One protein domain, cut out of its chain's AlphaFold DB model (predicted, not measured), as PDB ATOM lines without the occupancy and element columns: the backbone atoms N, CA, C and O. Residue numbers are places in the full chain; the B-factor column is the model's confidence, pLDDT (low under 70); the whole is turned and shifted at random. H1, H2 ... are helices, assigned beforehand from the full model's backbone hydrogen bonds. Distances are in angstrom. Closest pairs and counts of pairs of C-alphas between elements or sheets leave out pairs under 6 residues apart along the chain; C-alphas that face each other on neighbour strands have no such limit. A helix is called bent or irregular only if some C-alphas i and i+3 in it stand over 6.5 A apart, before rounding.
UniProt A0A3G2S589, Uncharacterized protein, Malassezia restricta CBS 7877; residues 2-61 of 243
ATOM      1  N   ILE A   2     186.362 170.573 200.086       45.62
ATOM      2  CA  ILE A   2     185.063 169.950 200.439       45.62
ATOM      3  C   ILE A   2     184.878 169.742 201.962       45.62
ATOM      4  O   ILE A   2     183.758 169.811 202.463       45.62
ATOM      5  N   ALA A   3     185.974 169.594 202.718       54.31
ATOM      6  CA  ALA A   3     185.944 169.339 204.164       54.31
ATOM      7  C   ALA A   3     185.333 170.486 205.001       54.31
ATOM      8  O   ALA A   3     184.693 170.233 206.017       54.31
ATOM      9  N   GLY A   4     185.479 171.746 204.565       70.44
ATOM     10  CA  GLY A   4     184.979 172.902 205.320       70.44
ATOM     11  C   GLY A   4     183.451 172.983 205.358       70.44
ATOM     12  O   GLY A   4     182.871 173.259 206.403       70.44
ATOM     13  N   ARG A   5     182.778 172.682 204.241       76.50
ATOM     14  CA  ARG A   5     181.312 172.760 204.150       76.50
ATOM     15  C   ARG A   5     180.628 171.666 204.970       76.50
ATOM     16  O   ARG A   5     179.708 171.966 205.725       76.50
ATOM     17  N   GLN A   6     181.122 170.432 204.866       82.00
ATOM     18  CA  GLN A   6     180.610 169.300 205.644       82.00
ATOM     19  C   GLN A   6     180.815 169.510 207.150       82.00
ATOM     20  O   GLN A   6     179.918 169.208 207.934       82.00
ATOM     21  N   GLY A   7     181.951 170.094 207.553       83.62
ATOM     22  CA  GLY A   7     182.202 170.462 208.946       83.62
ATOM     23  C   GLY A   7     181.174 171.460 209.486       83.62
ATOM     24  O   GLY A   7     180.625 171.255 210.565       83.62
ATOM     25  N   VAL A   8     180.841 172.500 208.714       87.38
ATOM     26  CA  VAL A   8     179.820 173.478 209.127       87.38
ATOM     27  C   VAL A   8     178.432 172.850 209.220       87.38
ATOM     28  O   VAL A   8     177.712 173.106 210.181       87.38
ATOM     29  N   GLU A   9     178.049 172.012 208.258       89.00
ATOM     30  CA  GLU A   9     176.759 171.309 208.291       89.00
ATOM     31  C   GLU A   9     176.655 170.360 209.497       89.00
ATOM     32  O   GLU A   9     175.614 170.313 210.153       89.00
ATOM     33  N   ALA A  10     177.738 169.662 209.848       88.88
ATOM     34  CA  ALA A  10     177.789 168.817 211.040       88.88
ATOM     35  C   ALA A  10     177.613 169.632 212.334       88.88
ATOM     36  O   ALA A  10     176.818 169.251 213.196       88.88
ATOM     37  N   VAL A  11     178.288 170.781 212.441       91.12
ATOM     38  CA  VAL A  11     178.153 171.700 213.585       91.12
ATOM     39  C   VAL A  11     176.729 172.251 213.686       91.12
ATOM     40  O   VAL A  11     176.153 172.261 214.776       91.12
ATOM     41  N   LEU A  12     176.126 172.667 212.569       93.19
ATOM     42  CA  LEU A  12     174.741 173.145 212.538       93.19
ATOM     43  C   LEU A  12     173.774 172.064 213.028       93.19
ATOM     44  O   LEU A  12     172.981 172.330 213.929       93.19
ATOM     45  N   ARG A  13     173.891 170.830 212.517       92.94
ATOM     46  CA  ARG A  13     173.044 169.696 212.929       92.94
ATOM     47  C   ARG A  13     173.189 169.353 214.408       92.94
ATOM     48  O   ARG A  13     172.182 169.084 215.063       92.94
ATOM     49  N   ALA A  14     174.414 169.373 214.934       92.19
ATOM     50  CA  ALA A  14     174.673 169.144 216.354       92.19
ATOM     51  C   ALA A  14     174.081 170.260 217.236       92.19
ATOM     52  O   ALA A  14     173.612 169.994 218.340       92.19
ATOM     53  N   SER A  15     174.022 171.490 216.717       94.00
ATOM     54  CA  SER A  15     173.510 172.660 217.441       94.00
ATOM     55  C   SER A  15     171.991 172.741 217.538       94.00
ATOM     56  O   SER A  15     171.483 173.482 218.377       94.00
ATOM     57  N   LEU A  16     171.253 171.954 216.746       94.06
ATOM     58  CA  LEU A  16     169.785 171.960 216.763       94.06
ATOM     59  C   LEU A  16     169.203 171.585 218.135       94.06
ATOM     60  O   LEU A  16     168.145 172.084 218.502       94.06
ATOM     61  N   VAL A  17     169.923 170.785 218.931       94.38
ATOM     62  CA  VAL A  17     169.522 170.407 220.302       94.38
ATOM     63  C   VAL A  17     169.447 171.623 221.238       94.38
ATOM     64  O   VAL A  17     168.709 171.608 222.216       94.38
ATOM     65  N   HIS A  18     170.186 172.695 220.941       93.88
ATOM     66  CA  HIS A  18     170.242 173.903 221.766       93.88
ATOM     67  C   HIS A  18     169.295 175.014 221.304       93.88
ATOM     68  O   HIS A  18     169.170 176.020 222.004       93.88
ATOM     69  N   VAL A  19     168.616 174.853 220.167       93.56
ATOM     70  CA  VAL A  19     167.704 175.867 219.613       93.56
ATOM     71  C   VAL A  19     166.489 176.139 220.515       93.56
ATOM     72  O   VAL A  19     166.192 177.316 220.709       93.56
ATOM     73  N   PRO A  20     165.820 175.141 221.133       92.62
ATOM     74  CA  PRO A  20     164.672 175.405 222.011       92.62
ATOM     75  C   PRO A  20     164.988 176.355 223.178       92.62
ATOM     76  O   PRO A  20     164.176 177.198 223.545       92.62
ATOM     77  N   GLU A  21     166.200 176.270 223.728       92.31
ATOM     78  CA  GLU A  21     166.637 177.113 224.848       92.31
ATOM     79  C   GLU A  21     167.283 178.437 224.409       92.31
ATOM     80  O   GLU A  21     167.225 179.417 225.144       92.31
ATOM     81  N   ASN A  22     167.967 178.464 223.258       91.44
ATOM     82  CA  ASN A  22     168.859 179.573 222.872       91.44
ATOM     83  C   ASN A  22     168.428 180.280 221.578       91.44
ATOM     84  O   ASN A  22     169.185 181.104 221.056       91.44
ATOM     85  N   ALA A  23     167.238 179.959 221.064       91.88
ATOM     86  CA  ALA A  23     166.716 180.401 219.776       91.88
ATOM     87  C   ALA A  23     167.614 180.016 218.581       91.88
ATOM     88  O   ALA A  23     168.644 179.347 218.707       91.88
ATOM     89  N   PHE A  24     167.225 180.465 217.387       93.00
ATOM     90  CA  PHE A  24     168.042 180.377 216.175       93.00
ATOM     91  C   PHE A  24     169.162 181.426 216.222       93.00
ATOM     92  O   PHE A  24     169.081 182.461 215.567       93.00
ATOM     93  N   SER A  25     170.191 181.196 217.042       92.62
ATOM     94  CA  SER A  25     171.245 182.183 217.312       92.62
ATOM     95  C   SER A  25     172.653 181.579 217.356       92.62
ATOM     96  O   SER A  25     172.841 180.369 217.506       92.62
ATOM     97  N   LEU A  26     173.672 182.446 217.306       90.75
ATOM     98  CA  LEU A  26     175.068 182.050 217.530       90.75
ATOM     99  C   LEU A  26     175.288 181.402 218.904       90.75
ATOM    100  O   LEU A  26     176.173 180.560 219.038       90.75
ATOM    101  N   ALA A  27     174.477 181.739 219.914       90.94
ATOM    102  CA  ALA A  27     174.602 181.158 221.248       90.94
ATOM    103  C   ALA A  27     174.317 179.646 221.250       90.94
ATOM    104  O   ALA A  27     174.996 178.902 221.962       90.94
ATOM    105  N   ALA A  28     173.381 179.180 220.412       91.81
ATOM    106  CA  ALA A  28     173.106 177.754 220.244       91.81
ATOM    107  C   ALA A  28     174.333 177.009 219.691       91.81
ATOM    108  O   ALA A  28     174.710 175.963 220.215       91.81
ATOM    109  N   ILE A  29     175.009 177.585 218.688       91.31
ATOM    110  CA  ILE A  29     176.208 176.989 218.076       91.31
ATOM    111  C   ILE A  29     177.399 177.039 219.029       91.31
ATOM    112  O   ILE A  29     178.129 176.059 219.170       91.31
ATOM    113  N   ARG A  30     177.575 178.162 219.733       90.88
ATOM    114  CA  ARG A  30     178.626 178.328 220.740       90.88
ATOM    115  C   ARG A  30     178.538 177.245 221.815       90.88
ATOM    116  O   ARG A  30     179.559 176.652 222.151       90.88
ATOM    117  N   LYS A  31     177.335 176.947 222.323       89.94
ATOM    118  CA  LYS A  31     177.127 175.867 223.305       89.94
ATOM    119  C   LYS A  31     177.580 174.507 222.772       89.94
ATOM    120  O   LYS A  31     178.222 173.762 223.508       89.94
ATOM    121  N   THR A  32     177.305 174.203 221.507       90.00
ATOM    122  CA  THR A  32     177.762 172.965 220.859       90.00
ATOM    123  C   THR A  32     179.279 172.896 220.785       90.00
ATOM    124  O   THR A  32     179.867 171.900 221.195       90.00
ATOM    125  N   LEU A  33     179.919 173.961 220.294       87.75
ATOM    126  CA  LEU A  33     181.368 173.997 220.101       87.75
ATOM    127  C   LEU A  33     182.116 173.914 221.433       87.75
ATOM    128  O   LEU A  33     183.059 173.139 221.541       87.75
ATOM    129  N   LEU A  34     181.645 174.615 222.468       86.00
ATOM    130  CA  LEU A  34     182.219 174.527 223.816       86.00
ATOM    131  C   LEU A  34     182.049 173.138 224.452       86.00
ATOM    132  O   LEU A  34     182.868 172.739 225.273       86.00
ATOM    133  N   LYS A  35     180.993 172.392 224.094       83.62
ATOM    134  CA  LYS A  35     180.804 171.005 224.552       83.62
ATOM    135  C   LYS A  35     181.645 169.997 223.767       83.62
ATOM    136  O   LYS A  35     182.068 169.000 224.339       83.62
ATOM    137  N   GLN A  36     181.844 170.221 222.469       77.25
ATOM    138  CA  GLN A  36     182.572 169.302 221.586       77.25
ATOM    139  C   GLN A  36     184.087 169.500 221.627       77.25
ATOM    140  O   GLN A  36     184.832 168.542 221.428       77.25
ATOM    141  N   GLN A  37     184.552 170.724 221.859       66.44
ATOM    142  CA  GLN A  37     185.963 171.073 221.843       66.44
ATOM    143  C   GLN A  37     186.374 171.655 223.195       66.44
ATOM    144  O   GLN A  37     185.785 172.621 223.670       66.44
ATOM    145  N   GLN A  38     187.454 171.128 223.781       61.19
ATOM    146  CA  GLN A  38     188.196 171.781 224.870       61.19
ATOM    147  C   GLN A  38     188.976 173.005 224.340       61.19
ATOM    148  O   GLN A  38     190.177 173.142 224.563       61.19
ATOM    149  N   HIS A  39     188.337 173.862 223.543       65.31
ATOM    150  CA  HIS A  39     188.960 175.056 222.982       65.31
ATOM    151  C   HIS A  39     188.651 176.284 223.827       65.31
ATOM    152  O   HIS A  39     187.614 176.379 224.485       65.31
ATOM    153  N   ASN A  40     189.583 177.234 223.803       79.00
ATOM    154  CA  ASN A  40     189.430 178.506 224.483       79.00
ATOM    155  C   ASN A  40     188.276 179.301 223.844       79.00
ATOM    156  O   ASN A  40     188.110 179.301 222.622       79.00
ATOM    157  N   ALA A  41     187.490 180.011 224.655       80.50
ATOM    158  CA  ALA A  41     186.317 180.753 224.190       80.50
ATOM    159  C   ALA A  41     186.660 181.782 223.092       80.50
ATOM    160  O   ALA A  41     185.871 181.994 222.174       80.50
ATOM    161  N   ALA A  42     187.858 182.373 223.144       82.81
ATOM    162  CA  ALA A  42     188.328 183.326 222.139       82.81
ATOM    163  C   ALA A  42     188.520 182.698 220.743       82.81
ATOM    164  O   ALA A  42     188.224 183.336 219.732       82.81
ATOM    165  N   ASP A  43     188.972 181.443 220.678       84.62
ATOM    166  CA  ASP A  43     189.168 180.735 219.409       84.62
ATOM    167  C   ASP A  43     187.825 180.343 218.785       84.62
ATOM    168  O   ASP A  43     187.655 180.426 217.567       84.62
ATOM    169  N   VAL A  44     186.841 180.005 219.626       85.69
ATOM    170  CA  VAL A  44     185.464 179.723 219.197       85.69
ATOM    171  C   VAL A  44     184.827 180.958 218.560       85.69
ATOM    172  O   VAL A  44     184.268 180.851 217.471       85.69
ATOM    173  N   GLU A  45     184.957 182.145 219.159       85.12
ATOM    174  CA  GLU A  45     184.418 183.385 218.570       85.12
ATOM    175  C   GLU A  45     185.073 183.735 217.230       85.12
ATOM    176  O   GLU A  45     184.401 184.137 216.271       85.12
ATOM    177  N   ARG A  46     186.390 183.527 217.124       86.19
ATOM    178  CA  ARG A  46     187.098 183.715 215.855       86.19
ATOM    179  C   ARG A  46     186.592 182.732 214.799       86.19
ATOM    180  O   ARG A  46     186.332 183.145 213.674       86.19
ATOM    181  N   ALA A  47     186.391 181.464 215.152       86.25
ATOM    182  CA  ALA A  47     185.829 180.479 214.235       86.25
ATOM    183  C   ALA A  47     184.400 180.852 213.808       86.25
ATOM    184  O   ALA A  47     184.097 180.841 212.620       86.25
ATOM    185  N   LEU A  48     183.535 181.251 214.744       87.81
ATOM    186  CA  LEU A  48     182.151 181.631 214.447       87.81
ATOM    187  C   LEU A  48     182.060 182.809 213.471       87.81
ATOM    188  O   LEU A  48     181.264 182.746 212.535       87.81
ATOM    189  N   SER A  49     182.900 183.835 213.631       86.38
ATOM    190  CA  SER A  49     182.906 184.990 212.716       86.38
ATOM    191  C   SER A  49     183.367 184.636 211.295       86.38
ATOM    192  O   SER A  49     182.893 185.232 210.329       86.38
ATOM    193  N   VAL A  50     184.237 183.630 211.150       88.62
ATOM    194  CA  VAL A  50     184.670 183.106 209.845       88.62
ATOM    195  C   VAL A  50     183.612 182.187 209.223       88.62
ATOM    196  O   VAL A  50     183.392 182.229 208.014       88.62
ATOM    197  N   LEU A  51     182.954 181.347 210.028       86.75
ATOM    198  CA  LEU A  51     181.990 180.347 209.551       86.75
ATOM    199  C   LEU A  51     180.611 180.936 209.214       86.75
ATOM    200  O   LEU A  51     179.924 180.413 208.329       86.75
ATOM    201  N   PHE A  52     180.215 182.007 209.904       89.75
ATOM    202  CA  PHE A  52     178.914 182.664 209.761       89.75
ATOM    203  C   PHE A  52     179.079 184.178 209.570       89.75
ATOM    204  O   PHE A  52     178.718 184.957 210.455       89.75
ATOM    205  N   PRO A  53     179.647 184.615 208.433       86.56
ATOM    206  CA  PRO A  53     179.881 186.028 208.187       86.56
ATOM    207  C   PRO A  53     178.573 186.772 207.893       86.56
ATOM    208  O   PRO A  53     177.640 186.227 207.294       86.56
ATOM    209  N   GLY A  54     178.558 188.061 208.228       82.75
ATOM    210  CA  GLY A  54     177.475 188.986 207.903       82.75
ATOM    211  C   GLY A  54     176.504 189.244 209.059       82.75
ATOM    212  O   GLY A  54     176.559 188.574 210.088       82.75
ATOM    213  N   PRO A  55     175.633 190.256 208.913       82.56
ATOM    214  CA  PRO A  55     174.618 190.571 209.913       82.56
ATOM    215  C   PRO A  55     173.542 189.473 209.957       82.56
ATOM    216  O   PRO A  55     173.374 188.733 208.992       82.56
ATOM    217  N   ASP A  56     172.763 189.409 211.036       78.75
ATOM    218  CA  ASP A  56     171.674 188.438 211.229       78.75
ATOM    219  C   ASP A  56     170.768 188.188 210.002       78.75
ATOM    220  O   ASP A  56     170.514 187.022 209.699       78.75
ATOM    221  N   PRO A  57     170.317 189.195 209.226       77.44
ATOM    222  CA  PRO A  57     169.508 188.960 208.029       77.44
ATOM    223  C   PRO A  57     170.279 188.408 206.822       77.44
ATOM    224  O   PRO A  57     169.661 188.047 205.829       77.44
ATOM    225  N   ALA A  58     171.609 188.327 206.846       81.19
ATOM    226  CA  ALA A  58     172.369 187.796 205.718       81.19
ATOM    227  C   ALA A  58     172.101 186.290 205.520       81.19
ATOM    228  O   ALA A  58     171.995 185.552 206.497       81.19
ATOM    229  N   PRO A  59     172.068 185.774 204.277       80.94
ATOM    230  CA  PRO A  59     171.873 184.342 204.007       80.94
ATOM    231  C   PRO A  59     172.970 183.452 204.614       80.94
ATOM    232  O   PRO A  59     172.746 182.273 204.875       80.94
ATOM    233  N   THR A  60     174.156 184.010 204.852       84.06
ATOM    234  CA  THR A  60     175.298 183.327 205.472       84.06
ATOM    235  C   THR A  60     175.286 183.370 207.000       84.06
ATOM    236  O   THR A  60     176.146 182.739 207.619       84.06
ATOM    237  N   SER A  61     174.334 184.084 207.606       88.75
ATOM    238  CA  SER A  61     174.253 184.254 209.052       88.75
ATOM    239  C   SER A  61     173.907 182.944 209.760       88.75
ATOM    240  O   SER A  61     173.247 182.050 209.217       88.75
TER     241      SER A  61
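Overview. This is residues 2 to 61 of the 243 residues of an uncharacterized protein of Malassezia restricta CBS 7877 (UniProt A0A3G2S589). A long, kinked first helix, H1, is crossed by a shorter helix, H2, and a third helix, H3, packs on H2 at a slant, so that H2 lies between the other two. After H3, residues 52 to 61 make a loop that folds back on itself, with no named element. The printed part has 60 residues, with three named helices in the order H1, H2, H3 and no named strand; its class is all helix. It is compact, with a radius of gyration of the C-alphas of 11.1 A, and rounded, with spans of 29 by 29 by 22 A.

Arrangement. H1, residues 2 to 22, has a kink of 49 degrees near residue 16. It is irregular: C-alphas 17 and 20 are 7.2 A apart. H2, residues 26 to 36, touches H1, and their closest C-alphas, those of His 18 and Ala 28, are 5.0 A apart. Their lines stand about perpendicular, but only just, at 71 degrees. H3, residues 41 to 51, touches H2, with the closest C-alphas, those of Leu 33 and Val 44, 7.1 A apart. These two run opposite ways at a steep tilt of 59 degrees. H1 and H3 are close but not clearly touching; their closest C-alphas, those of Val 8 and Leu 51, are 7.2 A apart. In H2 and H3 every O i to N i+4 pair is within hydrogen-bond range; in H1, 11 of 17 are.

Along the chain. H1 begins at C-alpha 2, (185.063, 169.950, 200.439), and measures 29.3 A from first to last C-alpha. H2 begins at C-alpha 26, (175.068, 182.050, 217.530), and H3 ends at C-alpha 51, (181.990, 180.347, 209.551); each measures 15.3 A.

Size, cuts and confidence. The C-alphas farthest apart, those of Ile 2 and Glu 21, are 31.4 A apart. The printed part has no cut, and the links H1 to H2 and H2 to H3 are tight. The mean pLDDT of the printed part is 84.8; residues 2 to 3 and 37 to 39 are under 70.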